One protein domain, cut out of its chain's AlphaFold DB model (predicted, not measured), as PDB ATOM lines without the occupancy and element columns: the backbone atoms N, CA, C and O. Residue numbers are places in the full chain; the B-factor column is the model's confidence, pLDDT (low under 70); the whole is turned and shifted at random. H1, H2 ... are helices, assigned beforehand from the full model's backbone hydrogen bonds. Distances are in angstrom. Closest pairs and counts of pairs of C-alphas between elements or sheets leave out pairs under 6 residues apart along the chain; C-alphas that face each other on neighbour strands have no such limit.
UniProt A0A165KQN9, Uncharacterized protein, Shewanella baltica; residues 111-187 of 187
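What this domain is: This is residues 111 to 187 of the 187 residues of an uncharacterized protein of Shewanella baltica (UniProt A0A165KQN9). A long helical hairpin, H2 and H3, makes the longest axis, and its turn, residues 144 to 149, sticks out at one end. At the other end two short helices, H1 and H4, sit on either side of the end of H3. The printed part has 77 residues with four named helices, H1 to H4 in chain order, and no named strand; the class is all helix. It is compact, with a radius of gyration of the C-alphas of 12.9 A and spans of 37 by 27 by 20 A.

How they stand to each other: Start at H1, residues 113 to 118, and look from there to H3, residues 149 to 167, the hub, which touches three helices. H1 touches H3 at residues 165 to 166 alone, the closest C-alphas being those of Leu 117 and Gln 166, 5.7 A apart, at a shallow tilt of 23 degrees, opposite ways. H2, residues 127 to 145, forms a helical hairpin with H3: they touch, closest at the C-alphas of Leu 143 and Ala 151, 5.9 A apart, at a shallow tilt of 31 degrees, opposite ways. H4, residues 177 to 183, forms a second helical hairpin with H3 and only just touches it, with 3 pairs of C-alphas within 8 A, at residues 164 to 167 of H3 alone. Their closest C-alphas, of Cys 167 and Cys 183, are 5.5 A apart; the tilt of 34 degrees is shallow, only just short of steep, and they run opposite ways. H4 is apart from H1 and H2, and H1 is apart from H2. Every O i to N i+4 pair is within hydrogen-bond range in H1 and H2, against 14 of 15 in H3 and 1 of 3 in H4, where 1 of 4 O i to N i+3 pairs is.

Where its parts are: Find C-alpha 113 at (26.729, -52.483, -26.124), where H1 begins. H2 runs 27.7 A from C-alpha 127 at (44.558, -40.670, -26.715), and H3 runs 28.4 A from Asn 149 to Cys 167. H4 ends at C-alpha 183, at (33.193, -37.479, -17.269).

The domain as a whole: The farthest C-alphas, of Lys 146 and Gln 177, are 38.2 A apart. The printed part has no cut; the H2 to H3 link is tight, the other two are short, and none is long. Look for pLDDT under 70 at residues 146 to 147 and 187, the chain's last.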
ATOM      1  N   LEU A 111      29.250 -58.868 -27.863       75.62
ATOM      2  CA  LEU A 111      28.971 -58.409 -26.513       75.62
ATOM      3  C   LEU A 111      27.890 -57.332 -26.622       75.62
ATOM      4  O   LEU A 111      27.860 -56.558 -27.582       75.62
ATOM      5  N   SER A 112      26.963 -57.313 -25.666       82.19
ATOM      6  CA  SER A 112      25.968 -56.241 -25.601       82.19
ATOM      7  C   SER A 112      26.685 -54.891 -25.544       82.19
ATOM      8  O   SER A 112      27.749 -54.802 -24.936       82.19
ATOM      9  N   ARG A 113      26.106 -53.824 -26.113       80.31
ATOM     10  CA  ARG A 113      26.729 -52.483 -26.124       80.31
ATOM     11  C   ARG A 113      27.189 -52.056 -24.725       80.31
ATOM     12  O   ARG A 113      28.292 -51.555 -24.568       80.31
ATOM     13  N   LYS A 114      26.379 -52.331 -23.695       81.50
ATOM     14  CA  LYS A 114      26.730 -52.073 -22.284       81.50
ATOM     15  C   LYS A 114      27.958 -52.858 -21.821       81.50
ATOM     16  O   LYS A 114      28.780 -52.339 -21.079       81.50
ATOM     17  N   GLN A 115      28.075 -54.101 -22.265       80.75
ATOM     18  CA  GLN A 115      29.198 -54.962 -21.927       80.75
ATOM     19  C   GLN A 115      30.465 -54.553 -22.685       80.75
ATOM     20  O   GLN A 115      31.536 -54.611 -22.100       80.75
ATOM     21  N   GLN A 116      30.346 -54.073 -23.928       82.50
ATOM     22  CA  GLN A 116      31.469 -53.490 -24.673       82.50
ATOM     23  C   GLN A 116      32.003 -52.235 -23.979       82.50
ATOM     24  O   GLN A 116      33.201 -52.114 -23.775       82.50
ATOM     25  N   LEU A 117      31.105 -51.353 -23.530       83.44
ATOM     26  CA  LEU A 117      31.454 -50.135 -22.791       83.44
ATOM     27  C   LEU A 117      32.190 -50.421 -21.475       83.44
ATOM     28  O   LEU A 117      33.093 -49.678 -21.109       83.44
ATOM     29  N   ALA A 118      31.796 -51.479 -20.764       81.94
ATOM     30  CA  ALA A 118      32.444 -51.883 -19.519       81.94
ATOM     31  C   ALA A 118      33.723 -52.706 -19.746       81.94
ATOM     32  O   ALA A 118      34.596 -52.732 -18.880       81.94
ATOM     33  N   SER A 119      33.828 -53.395 -20.885       83.75
ATOM     34  CA  SER A 119      35.011 -54.174 -21.229       83.75
ATOM     35  C   SER A 119      36.164 -53.273 -21.658       83.75
ATOM     36  O   SER A 119      35.955 -52.245 -22.300       83.75
ATOM     37  N   ARG A 120      37.383 -53.715 -21.345       87.12
ATOM     38  CA  ARG A 120      38.642 -53.098 -21.788       87.12
ATOM     39  C   ARG A 120      39.304 -53.863 -22.946       87.12
ATOM     40  O   ARG A 120      40.388 -53.513 -23.379       87.12
ATOM     41  N   GLU A 121      38.634 -54.894 -23.477       86.31
ATOM     42  CA  GLU A 121      39.131 -55.731 -24.587       86.31
ATOM     43  C   GLU A 121      39.324 -54.928 -25.882       86.31
ATOM     44  O   GLU A 121      40.200 -55.209 -26.697       86.31
ATOM     45  N   HIS A 122      38.484 -53.914 -26.078       87.69
ATOM     46  CA  HIS A 122      38.598 -52.970 -27.172       87.69
ATOM     47  C   HIS A 122      38.730 -51.564 -26.599       87.69
ATOM     48  O   HIS A 122      37.992 -51.200 -25.690       87.69
ATOM     49  N   VAL A 123      39.654 -50.780 -27.152       92.88
ATOM     50  CA  VAL A 123      39.884 -49.388 -26.762       92.88
ATOM     51  C   VAL A 123      39.624 -48.509 -27.975       92.88
ATOM     52  O   VAL A 123      40.197 -48.741 -29.042       92.88
ATOM     53  N   ALA A 124      38.770 -47.504 -27.805       92.62
ATOM     54  CA  ALA A 124      38.483 -46.510 -28.826       92.62
ATOM     55  C   ALA A 124      39.762 -45.781 -29.278       92.62
ATOM     56  O   ALA A 124      40.735 -45.659 -28.527       92.62
ATOM     57  N   ASN A 125      39.764 -45.271 -30.512       91.94
ATOM     58  CA  ASN A 125      40.912 -44.573 -31.093       91.94
ATOM     59  C   ASN A 125      41.019 -43.120 -30.594       91.94
ATOM     60  O   ASN A 125      40.939 -42.179 -31.377       91.94
ATOM     61  N   ASP A 126      41.183 -42.956 -29.284       92.56
ATOM     62  CA  ASP A 126      41.336 -41.666 -28.616       92.56
ATOM     63  C   ASP A 126      42.528 -41.715 -27.638       92.56
ATOM     64  O   ASP A 126      42.695 -42.711 -26.917       92.56
ATOM     65  N   PRO A 127      43.391 -40.682 -27.595       92.25
ATOM     66  CA  PRO A 127      44.558 -40.670 -26.715       92.25
ATOM     67  C   PRO A 127      44.195 -40.765 -25.227       92.25
ATOM     68  O   PRO A 127      44.920 -41.425 -24.480       92.25
ATOM     69  N   ASN A 128      43.075 -40.175 -24.797       91.94
ATOM     70  CA  ASN A 128      42.641 -40.220 -23.404       91.94
ATOM     71  C   ASN A 128      42.224 -41.642 -23.008       91.94
ATOM     72  O   ASN A 128      42.652 -42.149 -21.976       91.94
ATOM     73  N   CYS A 129      41.473 -42.335 -23.869       93.94
ATOM     74  CA  CYS A 129      41.095 -43.729 -23.624       93.94
ATOM     75  C   CYS A 129      42.308 -44.664 -23.555       93.94
ATOM     76  O   CYS A 129      42.371 -45.533 -22.688       93.94
ATOM     77  N   ARG A 130      43.314 -44.467 -24.416       95.00
ATOM     78  CA  ARG A 130      44.556 -45.263 -24.375       95.00
ATOM     79  C   ARG A 130      45.362 -45.005 -23.105       95.00
ATOM     80  O   ARG A 130      45.937 -45.939 -22.548       95.00
ATOM     81  N   TRP A 131      45.413 -43.755 -22.653       94.94
ATOM     82  CA  TRP A 131      46.054 -43.410 -21.388       94.94
ATOM     83  C   TRP A 131      45.316 -44.029 -20.197       94.94
ATOM     84  O   TRP A 131      45.950 -44.632 -19.333       94.94
ATOM     85  N   LEU A 132      43.984 -43.934 -20.183       95.12
ATOM     86  CA  LEU A 132      43.142 -44.449 -19.110       95.12
ATOM     87  C   LEU A 132      43.283 -45.968 -18.968       95.12
ATOM     88  O   LEU A 132      43.433 -46.461 -17.854       95.12
ATOM     89  N   ASP A 133      43.334 -46.691 -20.090       95.75
ATOM     90  CA  ASP A 133      43.612 -48.129 -20.116       95.75
ATOM     91  C   ASP A 133      44.959 -48.448 -19.445       95.75
ATOM     92  O   ASP A 133      45.035 -49.229 -18.501       95.75
ATOM     93  N   LYS A 134      46.029 -47.750 -19.840       96.19
ATOM     94  CA  LYS A 134      47.353 -47.955 -19.233       96.19
ATOM     95  C   LYS A 134      47.423 -47.573 -17.767       96.19
ATOM     96  O   LYS A 134      48.123 -48.239 -17.006       96.19
ATOM     97  N   ARG A 135      46.709 -46.532 -17.353       95.06
ATOM     98  CA  ARG A 135      46.650 -46.146 -15.944       95.06
ATOM     99  C   ARG A 135      45.945 -47.214 -15.111       95.06
ATOM    100  O   ARG A 135      46.411 -47.529 -14.022       95.06
ATOM    101  N   MET A 136      44.868 -47.788 -15.633       94.88
ATOM    102  CA  MET A 136      44.138 -48.869 -14.976       94.88
ATOM    103  C   MET A 136      44.969 -50.150 -14.876       94.88
ATOM    104  O   MET A 136      45.047 -50.707 -13.786       94.88
ATOM    105  N   ASP A 137      45.683 -50.545 -15.942       95.38
ATOM    106  CA  ASP A 137      46.648 -51.664 -15.903       95.38
ATOM    107  C   ASP A 137      47.680 -51.482 -14.775       95.38
ATOM    108  O   ASP A 137      48.003 -52.415 -14.040       95.38
ATOM    109  N   GLN A 138      48.211 -50.262 -14.632       94.12
ATOM    110  CA  GLN A 138      49.189 -49.938 -13.591       94.12
ATOM    111  C   GLN A 138      48.588 -50.042 -12.190       94.12
ATOM    112  O   GLN A 138      49.236 -50.587 -11.299       94.12
ATOM    113  N   LEU A 139      47.374 -49.525 -11.989       92.94
ATOM    114  CA  LEU A 139      46.690 -49.603 -10.700       92.94
ATOM    115  C   LEU A 139      46.400 -51.064 -10.339       92.94
ATOM    116  O   LEU A 139      46.744 -51.497  -9.246       92.94
ATOM    117  N   GLU A 140      45.865 -51.851 -11.271       93.06
ATOM    118  CA  GLU A 140      45.594 -53.282 -11.075       93.06
ATOM    119  C   GLU A 140      46.868 -54.061 -10.703       93.06
ATOM    120  O   GLU A 140      46.857 -54.862  -9.766       93.06
ATOM    121  N   ALA A 141      47.988 -53.776 -11.374       92.44
ATOM    122  CA  ALA A 141      49.279 -54.381 -11.053       92.44
ATOM    123  C   ALA A 141      49.797 -53.981  -9.658       92.44
ATOM    124  O   ALA A 141      50.358 -54.818  -8.950       92.44
ATOM    125  N   GLN A 142      49.602 -52.723  -9.246       89.50
ATOM    126  CA  GLN A 142      50.007 -52.240  -7.921       89.50
ATOM    127  C   GLN A 142      49.169 -52.873  -6.801       89.50
ATOM    128  O   GLN A 142      49.737 -53.311  -5.799       89.50
ATOM    129  N   LEU A 143      47.854 -53.027  -7.006       88.69
ATOM    130  CA  LEU A 143      46.968 -53.708  -6.054       88.69
ATOM    131  C   LEU A 143      47.296 -55.204  -5.901       88.69
ATOM    132  O   LEU A 143      47.118 -55.759  -4.819       88.69
ATOM    133  N   GLY A 144      47.762 -55.865  -6.965       82.56
ATOM    134  CA  GLY A 144      48.109 -57.290  -6.933       82.56
ATOM    135  C   GLY A 144      49.406 -57.618  -6.183       82.56
ATOM    136  O   GLY A 144      49.615 -58.774  -5.819       82.56
ATOM    137  N   GLY A 145      50.281 -56.629  -5.959       76.56
ATOM    138  CA  GLY A 145      51.630 -56.834  -5.422       76.56
ATOM    139  C   GLY A 145      51.738 -56.808  -3.895       76.56
ATOM    140  O   GLY A 145      52.415 -57.669  -3.334       76.56
ATOM    141  N   LYS A 146      51.101 -55.842  -3.213       66.81
ATOM    142  CA  LYS A 146      51.138 -55.667  -1.744       66.81
ATOM    143  C   LYS A 146      49.938 -54.845  -1.249       66.81
ATOM    144  O   LYS A 146      49.691 -53.755  -1.751       66.81
ATOM    145  N   GLN A 147      49.230 -55.338  -0.229       65.88
ATOM    146  CA  GLN A 147      48.193 -54.577   0.483       65.88
ATOM    147  C   GLN A 147      48.820 -53.721   1.593       65.88
ATOM    148  O   GLN A 147      48.794 -54.088   2.763       65.88
ATOM    149  N   ASP A 148      49.391 -52.580   1.212       73.81
ATOM    150  CA  ASP A 148      49.791 -51.525   2.152       73.81
ATOM    151  C   ASP A 148      48.680 -50.460   2.249       73.81
ATOM    152  O   ASP A 148      47.787 -50.423   1.408       73.81
ATOM    153  N   ASN A 149      48.719 -49.535   3.217       72.00
ATOM    154  CA  ASN A 149      47.733 -48.434   3.307       72.00
ATOM    155  C   ASN A 149      47.643 -47.584   2.015       72.00
ATOM    156  O   ASN A 149      46.607 -46.987   1.727       72.00
ATOM    157  N   ALA A 150      48.707 -47.568   1.201       71.31
ATOM    158  CA  ALA A 150      48.716 -46.961  -0.132       71.31
ATOM    159  C   ALA A 150      47.787 -47.675  -1.139       71.31
ATOM    160  O   ALA A 150      47.317 -47.049  -2.091       71.31
ATOM    161  N   ALA A 151      47.478 -48.954  -0.917       80.50
ATOM    162  CA  ALA A 151      46.579 -49.741  -1.756       80.50
ATOM    163  C   ALA A 151      45.130 -49.239  -1.681       80.50
ATOM    164  O   ALA A 151      44.414 -49.330  -2.676       80.50
ATOM    165  N   THR A 152      44.701 -48.645  -0.559       85.38
ATOM    166  CA  THR A 152      43.354 -48.061  -0.426       85.38
ATOM    167  C   THR A 152      43.160 -46.923  -1.423       85.38
ATOM    168  O   THR A 152      42.204 -46.916  -2.193       85.38
ATOM    169  N   HIS A 153      44.128 -46.008  -1.494       88.75
ATOM    170  CA  HIS A 153      44.049 -44.862  -2.397       88.75
ATOM    171  C   HIS A 153      44.126 -45.279  -3.876       88.75
ATOM    172  O   HIS A 153      43.498 -44.660  -4.738       88.75
ATOM    173  N   GLN A 154      44.881 -46.340  -4.179       91.69
ATOM    174  CA  GLN A 154      44.947 -46.922  -5.523       91.69
ATOM    175  C   GLN A 154      43.635 -47.622  -5.900       91.69
ATOM    176  O   GLN A 154      43.198 -47.505  -7.043       91.69
ATOM    177  N   ALA A 155      42.991 -48.314  -4.955       91.19
ATOM    178  CA  ALA A 155      41.692 -48.949  -5.165       91.19
ATOM    179  C   ALA A 155      40.596 -47.910  -5.437       91.19
ATOM    180  O   ALA A 155      39.805 -48.072  -6.372       91.19
ATOM    181  N   ASP A 156      40.595 -46.813  -4.679       92.06
ATOM    182  CA  ASP A 156      39.670 -45.700  -4.884       92.06
ATOM    183  C   ASP A 156      39.891 -45.051  -6.251       92.06
ATOM    184  O   ASP A 156      38.929 -44.859  -7.005       92.06
ATOM    185  N   GLU A 157      41.154 -44.804  -6.618       93.38
ATOM    186  CA  GLU A 157      41.509 -44.292  -7.940       93.38
ATOM    187  C   GLU A 157      41.020 -45.238  -9.043       93.38
ATOM    188  O   GLU A 157      40.351 -44.789  -9.972       93.38
ATOM    189  N   LEU A 158      41.295 -46.539  -8.934       94.19
ATOM    190  CA  LEU A 158      40.873 -47.546  -9.906       94.19
ATOM    191  C   LEU A 158      39.351 -47.518 -10.077       94.19
ATOM    192  O   LEU A 158      38.846 -47.468 -11.199       94.19
ATOM    193  N   SER A 159      38.604 -47.465  -8.973       93.69
ATOM    194  CA  SER A 159      37.142 -47.401  -9.017       93.69
ATOM    195  C   SER A 159      36.625 -46.135  -9.720       93.69
ATOM    196  O   SER A 159      35.651 -46.197 -10.476       93.69
ATOM    197  N   ALA A 160      37.279 -44.990  -9.509       94.81
ATOM    198  CA  ALA A 160      36.920 -43.727 -10.140       94.81
ATOM    199  C   ALA A 160      37.253 -43.731 -11.638       94.81
ATOM    200  O   ALA A 160      36.414 -43.374 -12.467       94.81
ATOM    201  N   ARG A 161      38.440 -44.221 -11.998       94.81
ATOM    202  CA  ARG A 161      38.903 -44.349 -13.385       94.81
ATOM    203  C   ARG A 161      38.076 -45.364 -14.184       94.81
ATOM    204  O   ARG A 161      37.791 -45.131 -15.355       94.81
ATOM    205  N   GLN A 162      37.579 -46.427 -13.549       94.00
ATOM    206  CA  GLN A 162      36.638 -47.364 -14.176       94.00
ATOM    207  C   GLN A 162      35.280 -46.711 -14.493       94.00
ATOM    208  O   GLN A 162      34.637 -47.060 -15.487       94.00
ATOM    209  N   LYS A 163      34.820 -45.760 -13.669       93.44
ATOM    210  CA  LYS A 163      33.603 -44.974 -13.952       93.44
ATOM    211  C   LYS A 163      33.847 -43.981 -15.089       93.44
ATOM    212  O   LYS A 163      33.014 -43.879 -15.989       93.44
ATOM    213  N   GLU A 164      34.999 -43.313 -15.080       94.06
ATOM    214  CA  GLU A 164      35.443 -42.419 -16.156       94.06
ATOM    215  C   GLU A 164      35.496 -43.160 -17.502       94.06
ATOM    216  O   GLU A 164      34.952 -42.672 -18.490       94.06
ATOM    217  N   TRP A 165      36.012 -44.393 -17.522       94.25
ATOM    218  CA  TRP A 165      36.054 -45.249 -18.713       94.25
ATOM    219  C   TRP A 165      34.678 -45.457 -19.350       94.25
ATOM    220  O   TRP A 165      34.502 -45.311 -20.563       94.25
ATOM    221  N   GLN A 166      33.688 -45.796 -18.522       93.12
ATOM    222  CA  GLN A 166      32.323 -46.053 -18.976       93.12
ATOM    223  C   GLN A 166      31.629 -44.767 -19.428       93.12
ATOM    224  O   GLN A 166      30.917 -44.780 -20.433       93.12
ATOM    225  N   CYS A 167      31.859 -43.663 -18.715       93.00
ATOM    226  CA  CYS A 167      31.286 -42.358 -19.031       93.00
ATOM    227  C   CYS A 167      31.823 -41.820 -20.370       93.00
ATOM    228  O   CYS A 167      31.043 -41.400 -21.223       93.00
ATOM    229  N   LEU A 168      33.135 -41.947 -20.599       92.94
ATOM    230  CA  LEU A 168      33.812 -41.585 -21.851       92.94
ATOM    231  C   LEU A 168      33.611 -42.612 -22.978       92.94
ATOM    232  O   LEU A 168      34.121 -42.420 -24.075       92.94
ATOM    233  N   LYS A 169      32.891 -43.714 -22.734       94.25
ATOM    234  CA  LYS A 169      32.590 -44.756 -23.734       94.25
ATOM    235  C   LYS A 169      33.844 -45.350 -24.390       94.25
ATOM    236  O   LYS A 169      33.812 -45.762 -25.555       94.25
ATOM    237  N   CYS A 170      34.934 -45.442 -23.631       93.75
ATOM    238  CA  CYS A 170      36.243 -45.850 -24.141       93.75
ATOM    239  C   CYS A 170      36.292 -47.296 -24.659       93.75
ATOM    240  O   CYS A 170      37.129 -47.600 -25.502       93.75
ATOM    241  N   GLY A 171      35.369 -48.166 -24.231       90.62
ATOM    242  CA  GLY A 171      35.257 -49.551 -24.709       90.62
ATOM    243  C   GLY A 171      34.631 -49.734 -26.103       90.62
ATOM    244  O   GLY A 171      34.488 -50.860 -26.581       90.62
ATOM    245  N   ALA A 172      34.180 -48.651 -26.747       88.50
ATOM    246  CA  ALA A 172      33.492 -48.715 -28.036       88.50
ATOM    247  C   ALA A 172      33.799 -47.504 -28.933       88.50
ATOM    248  O   ALA A 172      34.718 -47.554 -29.740       88.50
ATOM    249  N   GLU A 173      33.003 -46.437 -28.822       89.19
ATOM    250  CA  GLU A 173      33.021 -45.295 -29.750       89.19
ATOM    251  C   GLU A 173      34.055 -44.228 -29.360       89.19
ATOM    252  O   GLU A 173      34.545 -43.514 -30.229       89.19
ATOM    253  N   GLY A 174      34.423 -44.156 -28.078       89.25
ATOM    254  CA  GLY A 174      35.237 -43.072 -27.532       89.25
ATOM    255  C   GLY A 174      34.405 -41.852 -27.114       89.25
ATOM    256  O   GLY A 174      33.189 -41.813 -27.343       89.25
ATOM    257  N   PRO A 175      35.036 -40.878 -26.444       93.31
ATOM    258  CA  PRO A 175      34.336 -39.750 -25.848       93.31
ATOM    259  C   PRO A 175      33.836 -38.769 -26.907       93.31
ATOM    260  O   PRO A 175      34.534 -38.453 -27.868       93.31
ATOM    261  N   ALA A 176      32.626 -38.244 -26.714       90.88
ATOM    262  CA  ALA A 176      32.180 -37.069 -27.452       90.88
ATOM    263  C   ALA A 176      32.791 -35.795 -26.847       90.88
ATOM    264  O   ALA A 176      33.157 -35.765 -25.673       90.88
ATOM    265  N   GLN A 177      32.804 -34.695 -27.607       88.25
ATOM    266  CA  GLN A 177      33.350 -33.411 -27.146       88.25
ATOM    267  C   GLN A 177      32.789 -32.966 -25.780       88.25
ATOM    268  O   GLN A 177      33.529 -32.477 -24.930       88.25
ATOM    269  N   ASN A 178      31.488 -33.172 -25.551       88.19
ATOM    270  CA  ASN A 178      30.818 -32.831 -24.294       88.19
ATOM    271  C   ASN A 178      31.082 -33.849 -23.169       88.19
ATOM    272  O   ASN A 178      30.904 -33.538 -21.995       88.19
ATOM    273  N   ASP A 179      31.493 -35.074 -23.496       90.00
ATOM    274  CA  ASP A 179      31.748 -36.103 -22.485       90.00
ATOM    275  C   ASP A 179      33.022 -35.768 -21.694       90.00
ATOM    276  O   ASP A 179      33.070 -36.000 -20.490       90.00
ATOM    277  N   HIS A 180      34.021 -35.129 -22.313       89.06
ATOM    278  CA  HIS A 180      35.270 -34.761 -21.632       89.06
ATOM    279  C   HIS A 180      35.052 -33.866 -20.406       89.06
ATOM    280  O   HIS A 180      35.641 -34.116 -19.361       89.06
ATOM    281  N   SER A 181      34.188 -32.854 -20.491       88.69
ATOM    282  CA  SER A 181      33.942 -31.946 -19.363       88.69
ATOM    283  C   SER A 181      33.122 -32.583 -18.242       88.69
ATOM    284  O   SER A 181      33.262 -32.191 -17.086       88.69
ATOM    285  N   ASN A 182      32.264 -33.548 -18.581       89.62
ATOM    286  CA  ASN A 182      31.317 -34.157 -17.645       89.62
ATOM    287  C   ASN A 182      31.864 -35.424 -16.979       89.62
ATOM    288  O   ASN A 182      31.484 -35.743 -15.855       89.62
ATOM    289  N   CYS A 183      32.734 -36.154 -17.675       91.56
ATOM    290  CA  CYS A 183      33.193 -37.479 -17.269       91.56
ATOM    291  C   CYS A 183      34.600 -37.495 -16.666       91.56
ATOM    292  O   CYS A 183      35.004 -38.530 -16.139       91.56
ATOM    293  N   GLN A 184      35.348 -36.391 -16.752       86.62
ATOM    294  CA  GLN A 184      36.700 -36.318 -16.203       86.62
ATOM    295  C   GLN A 184      36.692 -36.428 -14.681       86.62
ATOM    296  O   GLN A 184      36.023 -35.664 -13.978       86.62
ATOM    297  N   TYR A 185      37.488 -37.361 -14.170       86.31
ATOM    298  CA  TYR A 185      37.668 -37.520 -12.735       86.31
ATOM    299  C   TYR A 185      38.471 -36.345 -12.152       86.31
ATOM    300  O   TYR A 185      39.592 -36.073 -12.587       86.31
ATOM    301  N   ARG A 186      37.904 -35.663 -11.149       82.12
ATOM    302  CA  ARG A 186      38.569 -34.605 -10.372       82.12
ATOM    303  C   ARG A 186      39.001 -35.164  -9.017       82.12
ATOM    304  O   ARG A 186      38.208 -35.845  -8.370       82.12
ATOM    305  N   ARG A 187      40.253 -34.903  -8.641       68.44
ATOM    306  CA  ARG A 187      40.836 -35.250  -7.338       68.44
ATOM    307  C   ARG A 187      40.792 -34.059  -6.406       68.44
ATOM    308  O   ARG A 187      40.953 -32.935  -6.934       68.44
TER     309      ARG A 187